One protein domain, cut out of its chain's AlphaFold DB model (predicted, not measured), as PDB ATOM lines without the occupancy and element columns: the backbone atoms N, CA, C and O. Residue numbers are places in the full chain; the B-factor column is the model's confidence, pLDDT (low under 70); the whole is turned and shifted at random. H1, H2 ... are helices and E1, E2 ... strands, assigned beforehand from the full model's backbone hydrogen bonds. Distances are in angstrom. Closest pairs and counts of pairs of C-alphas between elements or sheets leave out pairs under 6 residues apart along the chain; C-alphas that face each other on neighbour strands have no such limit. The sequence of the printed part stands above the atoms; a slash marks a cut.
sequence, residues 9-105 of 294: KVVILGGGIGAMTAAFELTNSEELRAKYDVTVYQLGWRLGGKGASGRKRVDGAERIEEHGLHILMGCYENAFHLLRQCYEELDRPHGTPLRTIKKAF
ATOM      1  N   LYS A   9     218.366 266.831 135.691       97.88
ATOM      2  CA  LYS A   9     219.313 267.613 136.496       97.88
ATOM      3  C   LYS A   9     218.605 268.237 137.694       97.88
ATOM      4  O   LYS A   9     217.567 268.877 137.520       97.88
ATOM      5  N   VAL A  10     219.173 268.065 138.881       98.31
ATOM      6  CA  VAL A  10     218.686 268.654 140.131       98.31
ATOM      7  C   VAL A  10     219.838 269.390 140.797       98.31
ATOM      8  O   VAL A  10     220.902 268.818 141.023       98.31
ATOM      9  N   VAL A  11     219.620 270.666 141.106       98.38
ATOM     10  CA  VAL A  11     220.576 271.505 141.830       98.38
ATOM     11  C   VAL A  11     220.060 271.715 143.247       98.38
ATOM     12  O   VAL A  11     218.921 272.138 143.429       98.38
ATOM     13  N   ILE A  12     220.903 271.428 144.235       98.25
ATOM     14  CA  ILE A  12     220.631 271.647 145.657       98.25
ATOM     15  C   ILE A  12     221.607 272.711 146.163       98.25
ATOM     16  O   ILE A  12     222.814 272.595 145.951       98.25
ATOM     17  N   LEU A  13     221.087 273.759 146.802       97.12
ATOM     18  CA  LEU A  13     221.877 274.879 147.316       97.12
ATOM     19  C   LEU A  13     222.011 274.766 148.839       97.12
ATOM     20  O   LEU A  13     221.021 274.790 149.566       97.12
ATOM     21  N   GLY A  14     223.248 274.660 149.312       96.81
ATOM     22  CA  GLY A  14     223.599 274.353 150.692       96.81
ATOM     23  C   GLY A  14     223.761 272.852 150.945       96.81
ATOM     24  O   GLY A  14     223.266 272.010 150.208       96.81
ATOM     25  N   GLY A  15     224.479 272.527 152.013       96.00
ATOM     26  CA  GLY A  15     224.855 271.181 152.442       96.00
ATOM     27  C   GLY A  15     224.473 270.917 153.897       96.00
ATOM     28  O   GLY A  15     225.128 270.134 154.577       96.00
ATOM     29  N   GLY A  16     223.451 271.614 154.402       94.75
ATOM     30  CA  GLY A  16     222.824 271.315 155.692       94.75
ATOM     31  C   GLY A  16     221.996 270.026 155.652       94.75
ATOM     32  O   GLY A  16     221.835 269.421 154.595       94.75
ATOM     33  N   ILE A  17     221.432 269.625 156.796       91.69
ATOM     34  CA  ILE A  17     220.698 268.353 156.915       91.69
ATOM     35  C   ILE A  17     219.568 268.215 155.886       91.69
ATOM     36  O   ILE A  17     219.514 267.206 155.204       91.69
ATOM     37  N   GLY A  18     218.743 269.248 155.675       93.12
ATOM     38  CA  GLY A  18     217.658 269.186 154.687       93.12
ATOM     39  C   GLY A  18     218.154 268.980 153.251       93.12
ATOM     40  O   GLY A  18     217.584 268.188 152.504       93.12
ATOM     41  N   ALA A  19     219.261 269.629 152.883       96.19
ATOM     42  CA  ALA A  19     219.879 269.466 151.570       96.19
ATOM     43  C   ALA A  19     220.481 268.067 151.384       96.19
ATOM     44  O   ALA A  19     220.283 267.441 150.345       96.19
ATOM     45  N   MET A  20     221.180 267.560 152.403       96.00
ATOM     46  CA  MET A  20     221.771 266.223 152.357       96.00
ATOM     47  C   MET A  20     220.712 265.121 152.394       96.00
ATOM     48  O   MET A  20     220.877 264.126 151.697       96.00
ATOM     49  N   THR A  21     219.602 265.318 153.110       95.75
ATOM     50  CA  THR A  21     218.433 264.433 153.050       95.75
ATOM     51  C   THR A  21     217.854 264.393 151.639       95.75
ATOM     52  O   THR A  21     217.661 263.312 151.098       95.75
ATOM     53  N   ALA A  22     217.642 265.547 150.998       96.81
ATOM     54  CA  ALA A  22     217.141 265.586 149.624       96.81
ATOM     55  C   ALA A  22     218.099 264.899 148.636       96.81
ATOM     56  O   ALA A  22     217.658 264.142 147.775       96.81
ATOM     57  N   ALA A  23     219.408 265.133 148.768       96.75
ATOM     58  CA  ALA A  23     220.415 264.474 147.940       96.75
ATOM     59  C   ALA A  23     220.408 262.951 148.139       96.75
ATOM     60  O   ALA A  23     220.433 262.210 147.156       96.75
ATOM     61  N   PHE A  24     220.334 262.496 149.392       95.88
ATOM     62  CA  PHE A  24     220.263 261.082 149.744       95.88
ATOM     63  C   PHE A  24     219.014 260.431 149.140       95.88
ATOM     64  O   PHE A  24     219.142 259.513 148.340       95.88
ATOM     65  N   GLU A  25     217.823 260.973 149.394       96.12
ATOM     66  CA  GLU A  25     216.557 260.430 148.878       96.12
ATOM     67  C   GLU A  25     216.489 260.416 147.345       96.12
ATOM     68  O   GLU A  25     215.967 259.479 146.751       96.12
ATOM     69  N   LEU A  26     217.065 261.410 146.662       97.31
ATOM     70  CA  LEU A  26     217.137 261.426 145.194       97.31
ATOM     71  C   LEU A  26     218.160 260.441 144.617       97.31
ATOM     72  O   LEU A  26     218.204 260.254 143.399       97.31
ATOM     73  N   THR A  27     218.995 259.834 145.460       95.88
ATOM     74  CA  THR A  27     220.068 258.922 145.053       95.88
ATOM     75  C   THR A  27     220.040 257.584 145.794       95.88
ATOM     76  O   THR A  27     220.971 256.803 145.633       95.88
ATOM     77  N   ASN A  28     218.977 257.275 146.543       94.62
ATOM     78  CA  ASN A  28     218.913 256.111 147.438       94.62
ATOM     79  C   ASN A  28     218.685 254.763 146.713       94.62
ATOM     80  O   ASN A  28     218.587 253.717 147.343       94.62
ATOM     81  N   SER A  29     218.571 254.756 145.381       94.81
ATOM     82  CA  SER A  29     218.434 253.527 144.586       94.81
ATOM     83  C   SER A  29     219.098 253.652 143.216       94.81
ATOM     84  O   SER A  29     219.367 254.759 142.736       94.81
ATOM     85  N   GLU A  30     219.360 252.523 142.552       95.12
ATOM     86  CA  GLU A  30     219.911 252.517 141.193       95.12
ATOM     87  C   GLU A  30     218.971 253.191 140.188       95.12
ATOM     88  O   GLU A  30     219.420 253.969 139.345       95.12
ATOM     89  N   GLU A  31     217.660 252.975 140.317       96.00
ATOM     90  CA  GLU A  31     216.635 253.602 139.481       96.00
ATOM     91  C   GLU A  31     216.632 255.122 139.663       96.00
ATOM     92  O   GLU A  31     216.563 255.874 138.686       96.00
ATOM     93  N   LEU A  32     216.754 255.594 140.907       96.31
ATOM     94  CA  LEU A  32     216.820 257.018 141.224       96.31
ATOM     95  C   LEU A  32     218.112 257.648 140.694       96.31
ATOM     96  O   LEU A  32     218.057 258.689 140.041       96.31
ATOM     97  N   ARG A  33     219.257 256.970 140.845       95.62
ATOM     98  CA  ARG A  33     220.545 257.385 140.258       95.62
ATOM     99  C   ARG A  33     220.528 257.354 138.728       95.62
ATOM    100  O   ARG A  33     221.252 258.123 138.091       95.62
ATOM    101  N   ALA A  34     219.725 256.489 138.108       95.50
ATOM    102  CA  ALA A  34     219.512 256.467 136.661       95.50
ATOM    103  C   ALA A  34     218.563 257.585 136.194       95.50
ATOM    104  O   ALA A  34     218.685 258.047 135.060       95.50
ATOM    105  N   LYS A  35     217.656 258.045 137.064       97.06
ATOM    106  CA  LYS A  35     216.678 259.104 136.790       97.06
ATOM    107  C   LYS A  35     217.223 260.512 137.033       97.06
ATOM    108  O   LYS A  35     216.925 261.409 136.242       97.06
ATOM    109  N   TYR A  36     218.001 260.716 138.094       98.12
ATOM    110  CA  TYR A  36     218.448 262.032 138.552       98.12
ATOM    111  C   TYR A  36     219.964 262.214 138.440       98.12
ATOM    112  O   TYR A  36     220.753 261.306 138.697       98.12
ATOM    113  N   ASP A  37     220.360 263.420 138.047       97.44
ATOM    114  CA  ASP A  37     221.734 263.920 138.083       97.44
ATOM    115  C   ASP A  37     221.782 265.051 139.118       97.44
ATOM    116  O   ASP A  37     221.332 266.168 138.846       97.44
ATOM    117  N   VAL A  38     222.196 264.716 140.343       98.06
ATOM    118  CA  VAL A  38     222.116 265.600 141.515       98.06
ATOM    119  C   VAL A  38     223.451 266.305 141.722       98.06
ATOM    120  O   VAL A  38     224.486 265.663 141.868       98.06
ATOM    121  N   THR A  39     223.429 267.635 141.777       98.06
ATOM    122  CA  THR A  39     224.588 268.464 142.130       98.06
ATOM    123  C   THR A  39     224.276 269.287 143.375       98.06
ATOM    124  O   THR A  39     223.291 270.027 143.398       98.06
ATOM    125  N   VAL A  40     225.129 269.184 144.396       97.62
ATOM    126  CA  VAL A  40     225.031 269.973 145.632       97.62
ATOM    127  C   VAL A  40     226.070 271.092 145.592       97.62
ATOM    128  O   VAL A  40     227.264 270.823 145.485       97.62
ATOM    129  N   TYR A  41     225.625 272.343 145.705       97.38
ATOM    130  CA  TYR A  41     226.502 273.501 145.863       97.38
ATOM    131  C   TYR A  41     226.542 273.910 147.329       97.38
ATOM    132  O   TYR A  41     225.577 274.458 147.853       97.38
ATOM    133  N   GLN A  42     227.672 273.676 147.987       96.06
ATOM    134  CA  GLN A  42     227.939 274.151 149.342       96.06
ATOM    135  C   GLN A  42     228.932 275.311 149.281       96.06
ATOM    136  O   GLN A  42     229.949 275.232 148.594       96.06
ATOM    137  N   LEU A  43     228.654 276.383 150.024       93.44
ATOM    138  CA  LEU A  43     229.632 277.447 150.224       93.44
ATOM    139  C   LEU A  43     230.733 276.954 151.173       93.44
ATOM    140  O   LEU A  43     230.461 276.572 152.312       93.44
ATOM    141  N   GLY A  44     231.981 276.980 150.717       90.38
ATOM    142  CA  GLY A  44     233.111 276.455 151.480       90.38
ATOM    143  C   GLY A  44     233.207 274.927 151.439       90.38
ATOM    144  O   GLY A  44     232.517 274.249 150.685       90.38
ATOM    145  N   TRP A  45     234.115 274.378 152.243       90.75
ATOM    146  CA  TRP A  45     234.561 272.986 152.121       90.75
ATOM    147  C   TRP A  45     233.795 271.986 153.002       90.75
ATOM    148  O   TRP A  45     234.010 270.782 152.887       90.75
ATOM    149  N   ARG A  46     232.926 272.457 153.907       91.00
ATOM    150  CA  ARG A  46     232.316 271.638 154.966       91.00
ATOM    151  C   ARG A  46     230.800 271.516 154.805       91.00
ATOM    152  O   ARG A  46     230.100 272.515 154.682       91.00
ATOM    153  N   LEU A  47     230.307 270.278 154.875       94.06
ATOM    154  CA  LEU A  47     228.879 269.941 154.950       94.06
ATOM    155  C   LEU A  47     228.361 269.993 156.402       94.06
ATOM    156  O   LEU A  47     229.131 270.061 157.359       94.06
ATOM    157  N   GLY A  48     227.040 269.933 156.556       91.56
ATOM    158  CA  GLY A  48     226.309 269.824 157.823       91.56
ATOM    159  C   GLY A  48     225.560 271.094 158.242       91.56
ATOM    160  O   GLY A  48     224.621 271.018 159.034       91.56
ATOM    161  N   GLY A  49     225.891 272.259 157.671       91.69
ATOM    162  CA  GLY A  49     225.232 273.527 158.009       91.69
ATOM    163  C   GLY A  49     225.305 273.831 159.512       91.69
ATOM    164  O   GLY A  49     226.362 273.670 160.119       91.69
ATOM    165  N   LYS A  50     224.179 274.227 160.127       89.56
ATOM    166  CA  LYS A  50     224.096 274.491 161.580       89.56
ATOM    167  C   LYS A  50     224.360 273.256 162.450       89.56
ATOM    168  O   LYS A  50     224.813 273.417 163.575       89.56
ATOM    169  N   GLY A  51     224.138 272.052 161.921       88.69
ATOM    170  CA  GLY A  51     224.388 270.791 162.625       88.69
ATOM    171  C   GLY A  51     225.822 270.278 162.498       88.69
ATOM    172  O   GLY A  51     226.108 269.155 162.898       88.69
ATOM    173  N   ALA A  52     226.724 271.044 161.882       90.50
ATOM    174  CA  ALA A  52     228.107 270.628 161.762       90.50
ATOM    175  C   ALA A  52     228.878 270.951 163.052       90.50
ATOM    176  O   ALA A  52     228.847 272.096 163.510       90.50
ATOM    177  N   SER A  53     229.690 270.006 163.525       89.56
ATOM    178  CA  SER A  53     230.615 270.200 164.651       89.56
ATOM    179  C   SER A  53     232.070 270.002 164.200       89.56
ATOM    180  O   SER A  53     232.359 269.240 163.278       89.56
ATOM    181  N   GLY A  54     232.992 270.739 164.814       89.19
ATOM    182  CA  GLY A  54     234.440 270.625 164.647       89.19
ATOM    183  C   GLY A  54     235.117 270.173 165.937       89.19
ATOM    184  O   GLY A  54     234.456 269.936 166.951       89.19
ATOM    185  N   ARG A  55     236.445 270.046 165.896       90.88
ATOM    186  CA  ARG A  55     237.258 269.796 167.085       90.88
ATOM    187  C   ARG A  55     238.467 270.710 167.101       90.88
ATOM    188  O   ARG A  55     239.106 270.901 166.068       90.88
ATOM    189  N   LYS A  56     238.776 271.227 168.284       91.62
ATOM    190  CA  LYS A  56     239.983 271.994 168.559       91.62
ATOM    191  C   LYS A  56     240.737 271.335 169.699       91.62
ATOM    192  O   LYS A  56     240.166 271.050 170.753       91.62
ATOM    193  N   ARG A  57     242.038 271.140 169.498       92.38
ATOM    194  CA  ARG A  57     242.921 270.662 170.554       92.38
ATOM    195  C   ARG A  57     243.168 271.783 171.563       92.38
ATOM    196  O   ARG A  57     243.702 272.829 171.201       92.38
ATOM    197  N   VAL A  58     242.770 271.563 172.812       92.06
ATOM    198  CA  VAL A  58     242.953 272.485 173.945       92.06
ATOM    199  C   VAL A  58     243.443 271.659 175.128       92.06
ATOM    200  O   VAL A  58     242.811 270.663 175.464       92.06
ATOM    201  N   ASP A  59     244.595 272.014 175.702       91.25
ATOM    202  CA  ASP A  59     245.197 271.339 176.868       91.25
ATOM    203  C   ASP A  59     245.314 269.810 176.730       91.25
ATOM    204  O   ASP A  59     245.124 269.043 177.668       91.25
ATOM    205  N   GLY A  60     245.608 269.342 175.512       89.56
ATOM    206  CA  GLY A  60     245.713 267.914 175.205       89.56
ATOM    207  C   GLY A  60     244.378 267.195 174.971       89.56
ATOM    208  O   GLY A  60     244.408 266.030 174.580       89.56
ATOM    209  N   ALA A  61     243.237 267.872 175.121       88.19
ATOM    210  CA  ALA A  61     241.901 267.344 174.852       88.19
ATOM    211  C   ALA A  61     241.338 267.810 173.495       88.19
ATOM    212  O   ALA A  61     241.624 268.908 173.023       88.19
ATOM    213  N   GLU A  62     240.488 266.984 172.881       89.94
ATOM    214  CA  GLU A  62     239.816 267.256 171.600       89.94
ATOM    215  C   GLU A  62     238.430 267.887 171.823       89.94
ATOM    216  O   GLU A  62     237.392 267.216 171.715       89.94
ATOM    217  N   ARG A  63     238.412 269.182 172.163       91.50
ATOM    218  CA  ARG A  63     237.191 269.933 172.488       91.50
ATOM    219  C   ARG A  63     236.293 270.066 171.260       91.50
ATOM    220  O   ARG A  63     236.756 270.469 170.199       91.50
ATOM    221  N   ILE A  64     235.008 269.751 171.419       90.81
ATOM    222  CA  ILE A  64     233.999 269.932 170.367       90.81
ATOM    223  C   ILE A  64     233.690 271.425 170.213       90.81
ATOM    224  O   ILE A  64     233.475 272.123 171.204       90.81
ATOM    225  N   GLU A  65     233.650 271.893 168.969       90.12
ATOM    226  CA  GLU A  65     233.208 273.239 168.599       90.12
ATOM    227  C   GLU A  65     231.967 273.133 167.712       90.12
ATOM    228  O   GLU A  65     232.024 272.592 166.606       90.12
ATOM    229  N   GLU A  66     230.833 273.635 168.184       89.31
ATOM    230  CA  GLU A  66     229.558 273.560 167.472       89.31
ATOM    231  C   GLU A  66     228.761 274.854 167.618       89.31
ATOM    232  O   GLU A  66     228.976 275.627 168.548       89.31
ATOM    233  N   HIS A  67     227.849 275.104 166.676       83.94
ATOM    234  CA  HIS A  67     227.000 276.300 166.703       83.94
ATOM    235  C   HIS A  67     225.968 276.244 167.846       83.94
ATOM    236  O   HIS A  67     225.477 277.270 168.310       83.94
ATOM    237  N   GLY A  68     225.610 275.042 168.277       80.44
ATOM    238  CA  GLY A  68     224.674 274.789 169.358       80.44
ATOM    239  C   GLY A  68     224.490 273.291 169.540       80.44
ATOM    240  O   GLY A  68     224.780 272.509 168.630       80.44
ATOM    241  N   LEU A  69     224.001 272.906 170.711       82.62
ATOM    242  CA  LEU A  69     223.742 271.514 171.037       82.62
ATOM    243  C   LEU A  69     222.558 270.994 170.209       82.62
ATOM    244  O   LEU A  69     221.464 271.552 170.261       82.62
ATOM    245  N   HIS A  70     222.768 269.917 169.450       82.06
ATOM    246  CA  HIS A  70     221.714 269.272 168.659       82.06
ATOM    247  C   HIS A  70     221.314 267.945 169.307       82.06
ATOM    248  O   HIS A  70     221.961 266.917 169.101       82.06
ATOM    249  N   ILE A  71     220.232 267.959 170.089       80.69
ATOM    250  CA  ILE A  71     219.679 266.760 170.728       80.69
ATOM    251  C   ILE A  71     218.553 266.199 169.855       80.69
ATOM    252  O   ILE A  71     217.509 266.829 169.692       80.69
ATOM    253  N   LEU A  72     218.743 264.995 169.308       80.69
ATOM    254  CA  LEU A  72     217.681 264.267 168.608       80.69
ATOM    255  C   LEU A  72     216.755 263.598 169.632       80.69
ATOM    256  O   LEU A  72     216.983 262.460 170.035       80.69
ATOM    257  N   MET A  73     215.725 264.326 170.064       73.19
ATOM    258  CA  MET A  73     214.699 263.823 170.987       73.19
ATOM    259  C   MET A  73     213.781 262.765 170.325       73.19
ATOM    260  O   MET A  73     213.978 262.359 169.178       73.19
ATOM    261  N   GLY A  74     212.744 262.303 171.031       66.50
ATOM    262  CA  GLY A  74     211.889 261.175 170.620       66.50
ATOM    263  C   GLY A  74     211.084 261.328 169.314       66.50
ATOM    264  O   GLY A  74     210.456 260.363 168.882       66.50
ATOM    265  N   CYS A  75     211.100 262.496 168.662       69.12
ATOM    266  CA  CYS A  75     210.299 262.797 167.465       69.12
ATOM    267  C   CYS A  75     211.063 262.658 166.130       69.12
ATOM    268  O   CYS A  75     210.520 262.970 165.073       69.12
ATOM    269  N   TYR A  76     212.313 262.187 166.142       82.75
ATOM    270  CA  TYR A  76     213.205 262.183 164.970       82.75
ATOM    271  C   TYR A  76     213.233 260.853 164.191       82.75
ATOM    272  O   TYR A  76     214.271 260.467 163.652       82.75
ATOM    273  N   GLU A  77     212.104 260.143 164.094       85.69
ATOM    274  CA  GLU A  77     212.033 258.816 163.453       85.69
ATOM    275  C   GLU A  77     212.594 258.821 162.021       85.69
ATOM    276  O   GLU A  77     213.445 257.998 161.693       85.69
ATOM    277  N   ASN A  78     212.205 259.803 161.201       86.94
ATOM    278  CA  ASN A  78     212.682 259.930 159.819       86.94
ATOM    279  C   ASN A  78     214.194 260.188 159.747       86.94
ATOM    280  O   ASN A  78     214.883 259.639 158.891       86.94
ATOM    281  N   ALA A  79     214.733 260.993 160.669       89.62
ATOM    282  CA  ALA A  79     216.166 261.264 160.708       89.62
ATOM    283  C   ALA A  79     216.949 260.003 161.095       89.62
ATOM    284  O   ALA A  79     217.955 259.685 160.466       89.62
ATOM    285  N   PHE A  80     216.472 259.248 162.090       90.62
ATOM    286  CA  PHE A  80     217.088 257.974 162.443       90.62
ATOM    287  C   PHE A  80     216.949 256.941 161.326       90.62
ATOM    288  O   PHE A  80     217.899 256.198 161.105       90.62
ATOM    289  N   HIS A  81     215.831 256.903 160.596       89.50
ATOM    290  CA  HIS A  81     215.664 256.012 159.445       89.50
ATOM    291  C   HIS A  81     216.750 256.261 158.392       89.50
ATOM    292  O   HIS A  81     217.501 255.344 158.052       89.50
ATOM    293  N   LEU A  82     216.913 257.520 157.979       91.69
ATOM    294  CA  LEU A  82     217.941 257.923 157.024       91.69
ATOM    295  C   LEU A  82     219.350 257.617 157.545       91.69
ATOM    296  O   LEU A  82     220.146 256.979 156.862       91.69
ATOM    297  N   LEU A  83     219.661 258.006 158.786       91.88
ATOM    298  CA  LEU A  83     220.983 257.765 159.369       91.88
ATOM    299  C   LEU A  83     221.317 256.272 159.421       91.88
ATOM    300  O   LEU A  83     222.472 255.901 159.224       91.88
ATOM    301  N   ARG A  84     220.333 255.404 159.684       91.75
ATOM    302  CA  ARG A  84     220.543 253.952 159.689       91.75
ATOM    303  C   ARG A  84     220.976 253.472 158.315       91.75
ATOM    304  O   ARG A  84     222.004 252.809 158.237       91.75
ATOM    305  N   GLN A  85     220.242 253.864 157.275       92.69
ATOM    306  CA  GLN A  85     220.577 253.522 155.895       92.69
ATOM    307  C   GLN A  85     221.969 254.044 155.527       92.69
ATOM    308  O   GLN A  85     222.790 253.272 155.044       92.69
ATOM    309  N   CYS A  86     222.299 255.297 155.869       93.00
ATOM    310  CA  CYS A  86     223.637 255.844 155.631       93.00
ATOM    311  C   CYS A  86     224.743 255.024 156.318       93.00
ATOM    312  O   CYS A  86     225.764 254.728 155.708       93.00
ATOM    313  N   TYR A  87     224.575 254.661 157.596       93.81
ATOM    314  CA  TYR A  87     225.571 253.863 158.324       93.81
ATOM    315  C   TYR A  87     225.691 252.428 157.794       93.81
ATOM    316  O   TYR A  87     226.776 251.856 157.875       93.81
ATOM    317  N   GLU A  88     224.589 251.850 157.311       92.62
ATOM    318  CA  GLU A  88     224.546 250.516 156.709       92.62
ATOM    319  C   GLU A  88     225.226 250.518 155.325       92.62
ATOM    320  O   GLU A  88     226.085 249.673 155.090       92.62
ATOM    321  N   GLU A  89     224.949 251.503 154.459       93.38
ATOM    322  CA  GLU A  89     225.580 251.645 153.131       93.38
ATOM    323  C   GLU A  89     227.073 251.998 153.220       93.38
ATOM    324  O   GLU A  89     227.875 251.515 152.423       93.38
ATOM    325  N   LEU A  90     227.479 252.804 154.210       93.62
ATOM    326  CA  LEU A  90     228.889 253.154 154.414       93.62
ATOM    327  C   LEU A  90     229.769 251.963 154.823       93.62
ATOM    328  O   LEU A  90     230.988 252.091 154.708       93.62
ATOM    329  N   ASP A  91     229.180 250.898 155.392       94.00
ATOM    330  CA  ASP A  91     229.837 249.714 155.978       94.00
ATOM    331  C   ASP A  91     231.271 249.970 156.471       94.00
ATOM    332  O   ASP A  91     232.268 249.418 155.995       94.00
ATOM    333  N   ARG A  92     231.396 250.901 157.423       94.50
ATOM    334  CA  ARG A  92     232.710 251.399 157.846       94.50
ATOM    335  C   ARG A  92     233.566 250.241 158.384       94.50
ATOM    336  O   ARG A  92     233.037 249.418 159.140       94.50
ATOM    337  N   PRO A  93     234.886 250.207 158.119       95.81
ATOM    338  CA  PRO A  93     235.752 249.128 158.582       95.81
ATOM    339  C   PRO A  93     235.691 248.895 160.095       95.81
ATOM    340  O   PRO A  93     235.476 249.818 160.894       95.81
ATOM    341  N   HIS A  94     235.933 247.650 160.508       93.94
ATOM    342  CA  HIS A  94     236.098 247.306 161.918       93.94
ATOM    343  C   HIS A  94     237.207 248.152 162.572       93.94
ATOM    344  O   HIS A  94     238.184 248.526 161.936       93.94
ATOM    345  N   GLY A  95     237.026 248.499 163.850       93.06
ATOM    346  CA  GLY A  95     237.942 249.383 164.589       93.06
ATOM    347  C   GLY A  95     237.694 250.883 164.391       93.06
ATOM    348  O   GLY A  95     238.109 251.677 165.230       93.06
ATOM    349  N   THR A  96     236.940 251.289 163.365       94.19
ATOM    350  CA  THR A  96     236.642 252.709 163.131       94.19
ATOM    351  C   THR A  96     235.792 253.313 164.272       94.19
ATOM    352  O   THR A  96     234.766 252.726 164.650       94.19
ATOM    353  N   PRO A  97     236.142 254.501 164.813       90.81
ATOM    354  CA  PRO A  97     235.315 255.207 165.790       90.81
ATOM    355  C   PRO A  97     233.903 255.484 165.268       90.81
ATOM    356  O   PRO A  97     233.714 255.869 164.113       90.81
ATOM    357  N   LEU A  98     232.904 255.296 166.137       92.19
ATOM    358  CA  LEU A  98     231.483 255.461 165.803       92.19
ATOM    359  C   LEU A  98     231.071 254.662 164.552       92.19
ATOM    360  O   LEU A  98     230.294 255.143 163.738       92.19
ATOM    361  N   ARG A  99     231.622 253.451 164.364       94.38
ATOM    362  CA  ARG A  99     231.386 252.610 163.172       94.38
ATOM    363  C   ARG A  99     229.908 252.471 162.802       94.38
ATOM    364  O   ARG A  99     229.575 252.524 161.629       94.38
ATOM    365  N   THR A 100     229.053 252.239 163.795       91.88
ATOM    366  CA  THR A 100     227.627 251.963 163.603       91.88
ATOM    367  C   THR A 100     226.783 253.042 164.257       91.88
ATOM    368  O   THR A 100     227.208 253.663 165.236       91.88
ATOM    369  N   ILE A 101     225.540 253.190 163.801       90.12
ATOM    370  CA  ILE A 101     224.619 254.174 164.373       90.12
ATOM    371  C   ILE A 101     224.421 254.000 165.889       90.12
ATOM    372  O   ILE A 101     224.437 254.984 166.615       90.12
ATOM    373  N   LYS A 102     224.366 252.758 166.400       87.94
ATOM    374  CA  LYS A 102     224.257 252.465 167.848       87.94
ATOM    375  C   LYS A 102     225.507 252.849 168.652       87.94
ATOM    376  O   LYS A 102     225.478 252.905 169.883       87.94
ATOM    377  N   LYS A 103     226.654 253.005 167.983       90.44
ATOM    378  CA  LYS A 103     227.872 253.550 168.594       90.44
ATOM    379  C   LYS A 103     227.875 255.077 168.543       90.44
ATOM    380  O   LYS A 103     228.364 255.668 169.495       90.44
ATOM    381  N   ALA A 104     227.328 255.668 167.480       89.56
ATOM    382  CA  ALA A 104     227.231 257.113 167.287       89.56
ATOM    383  C   ALA A 104     226.180 257.786 168.182       89.56
ATOM    384  O   ALA A 104     226.454 258.845 168.734       89.56
ATOM    385  N   PHE A 105     225.016 257.161 168.362       87.38
ATOM    386  CA  PHE A 105     223.914 257.691 169.162       87.38
ATOM    387  C   PHE A 105     223.651 256.791 170.365       87.38
ATOM    388  O   PHE A 105     223.559 255.565 170.238       87.38
TER     389      PHE A 105
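What this domain is: This is residues 9 to 105 of the 294 residues of an uncharacterized protein of Olavius algarvensis Delta 1 endosymbiont (UniProt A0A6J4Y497). This is a loose, elongated domain in which a two-stranded parallel ribbon, E1 and E2, with H1 packed over one face and H2 next to its end, makes one end of the long axis, and the hairpin of E3 and E4 makes an arm at the other. H3 comes close to H1 on the side away from the ribbon, and short H4 is beside H3. The printed part has 97 residues, with four named helices and four named strands in the order E1 H1 H2 E2 E3 E4 H3 H4; the two sheets are E1 with E2, parallel, and E3 with E4, antiparallel, and the class is mixed. The radius of gyration of the C-alphas is 15.6 A, and the spans are 50 by 31 by 29 A.

Where its parts are: E1, residues 9 to 13, starts with C-alpha 9 at (219.313, 267.613, 136.496) and is 13.3 A long. H1, residues 17 to 25, is 12.0 A long, and H2, residues 30 to 35, is 8.6 A. E2, residues 36 to 41, is 15.8 A long. E3, residues 53 to 58, is 15.6 A long and ends with C-alpha 58 at (242.953, 272.485, 173.945). E4, residues 61 to 66, is 15.7 A long. H3, residues 77 to 89, is the longest helix at 18.5 A. H4, residues 101 to 104, is 4.9 A long and ends with C-alpha 104 at (227.231, 257.113, 167.287).

How they stand to each other: E1 and E2 are parallel neighbours at 24 degrees, with N 10 and O 37 at 2.9 A and N 41 and O 12 at 2.8 A, within hydrogen-bond range. E1, H1 H2 and E2 form a strand-helix-strand unit, two parallel neighbour strands with helices between, and its crossover is right-handed. The closest C-alphas of H1 and E1 are those of Ala 19 and Ile 12, 6.3 A apart; those of H1 and E2 are Ala 23 and Val 38, 6.7 A. H1 and H2 are only just apart, at 8.4 A. E3 and E4 form an antiparallel hairpin at 146 degrees, with N 54 and O 65 at 2.8 A. The hairpin is apart from E1, E2, H1, H2 and H4. H3 is close to H1 but not clearly touching, the closest C-alphas being those of Leu 82 and Thr 21 at 7.6 A; they run the same way at a steep tilt of 58 degrees. H3, with residues 83 to 87 alone, only just touches H4, with 3 pairs of C-alphas within 8 A, the closest those of Tyr 87 and Ile 101 at 6.1 A. In H1, H2 and H3 every O i to N i+4 pair is within hydrogen-bond range; H4 is too short for such a pair.

The domain as a whole: The two C-alphas farthest apart are those of Lys 35 and Asp 59, 50.7 A. The printed part has no cut. The links E2 to E3 and H3 to H4 are long, with 11 residues each. The mean pLDDT of the printed part is 91.7, and residues 74 to 75 are under 70.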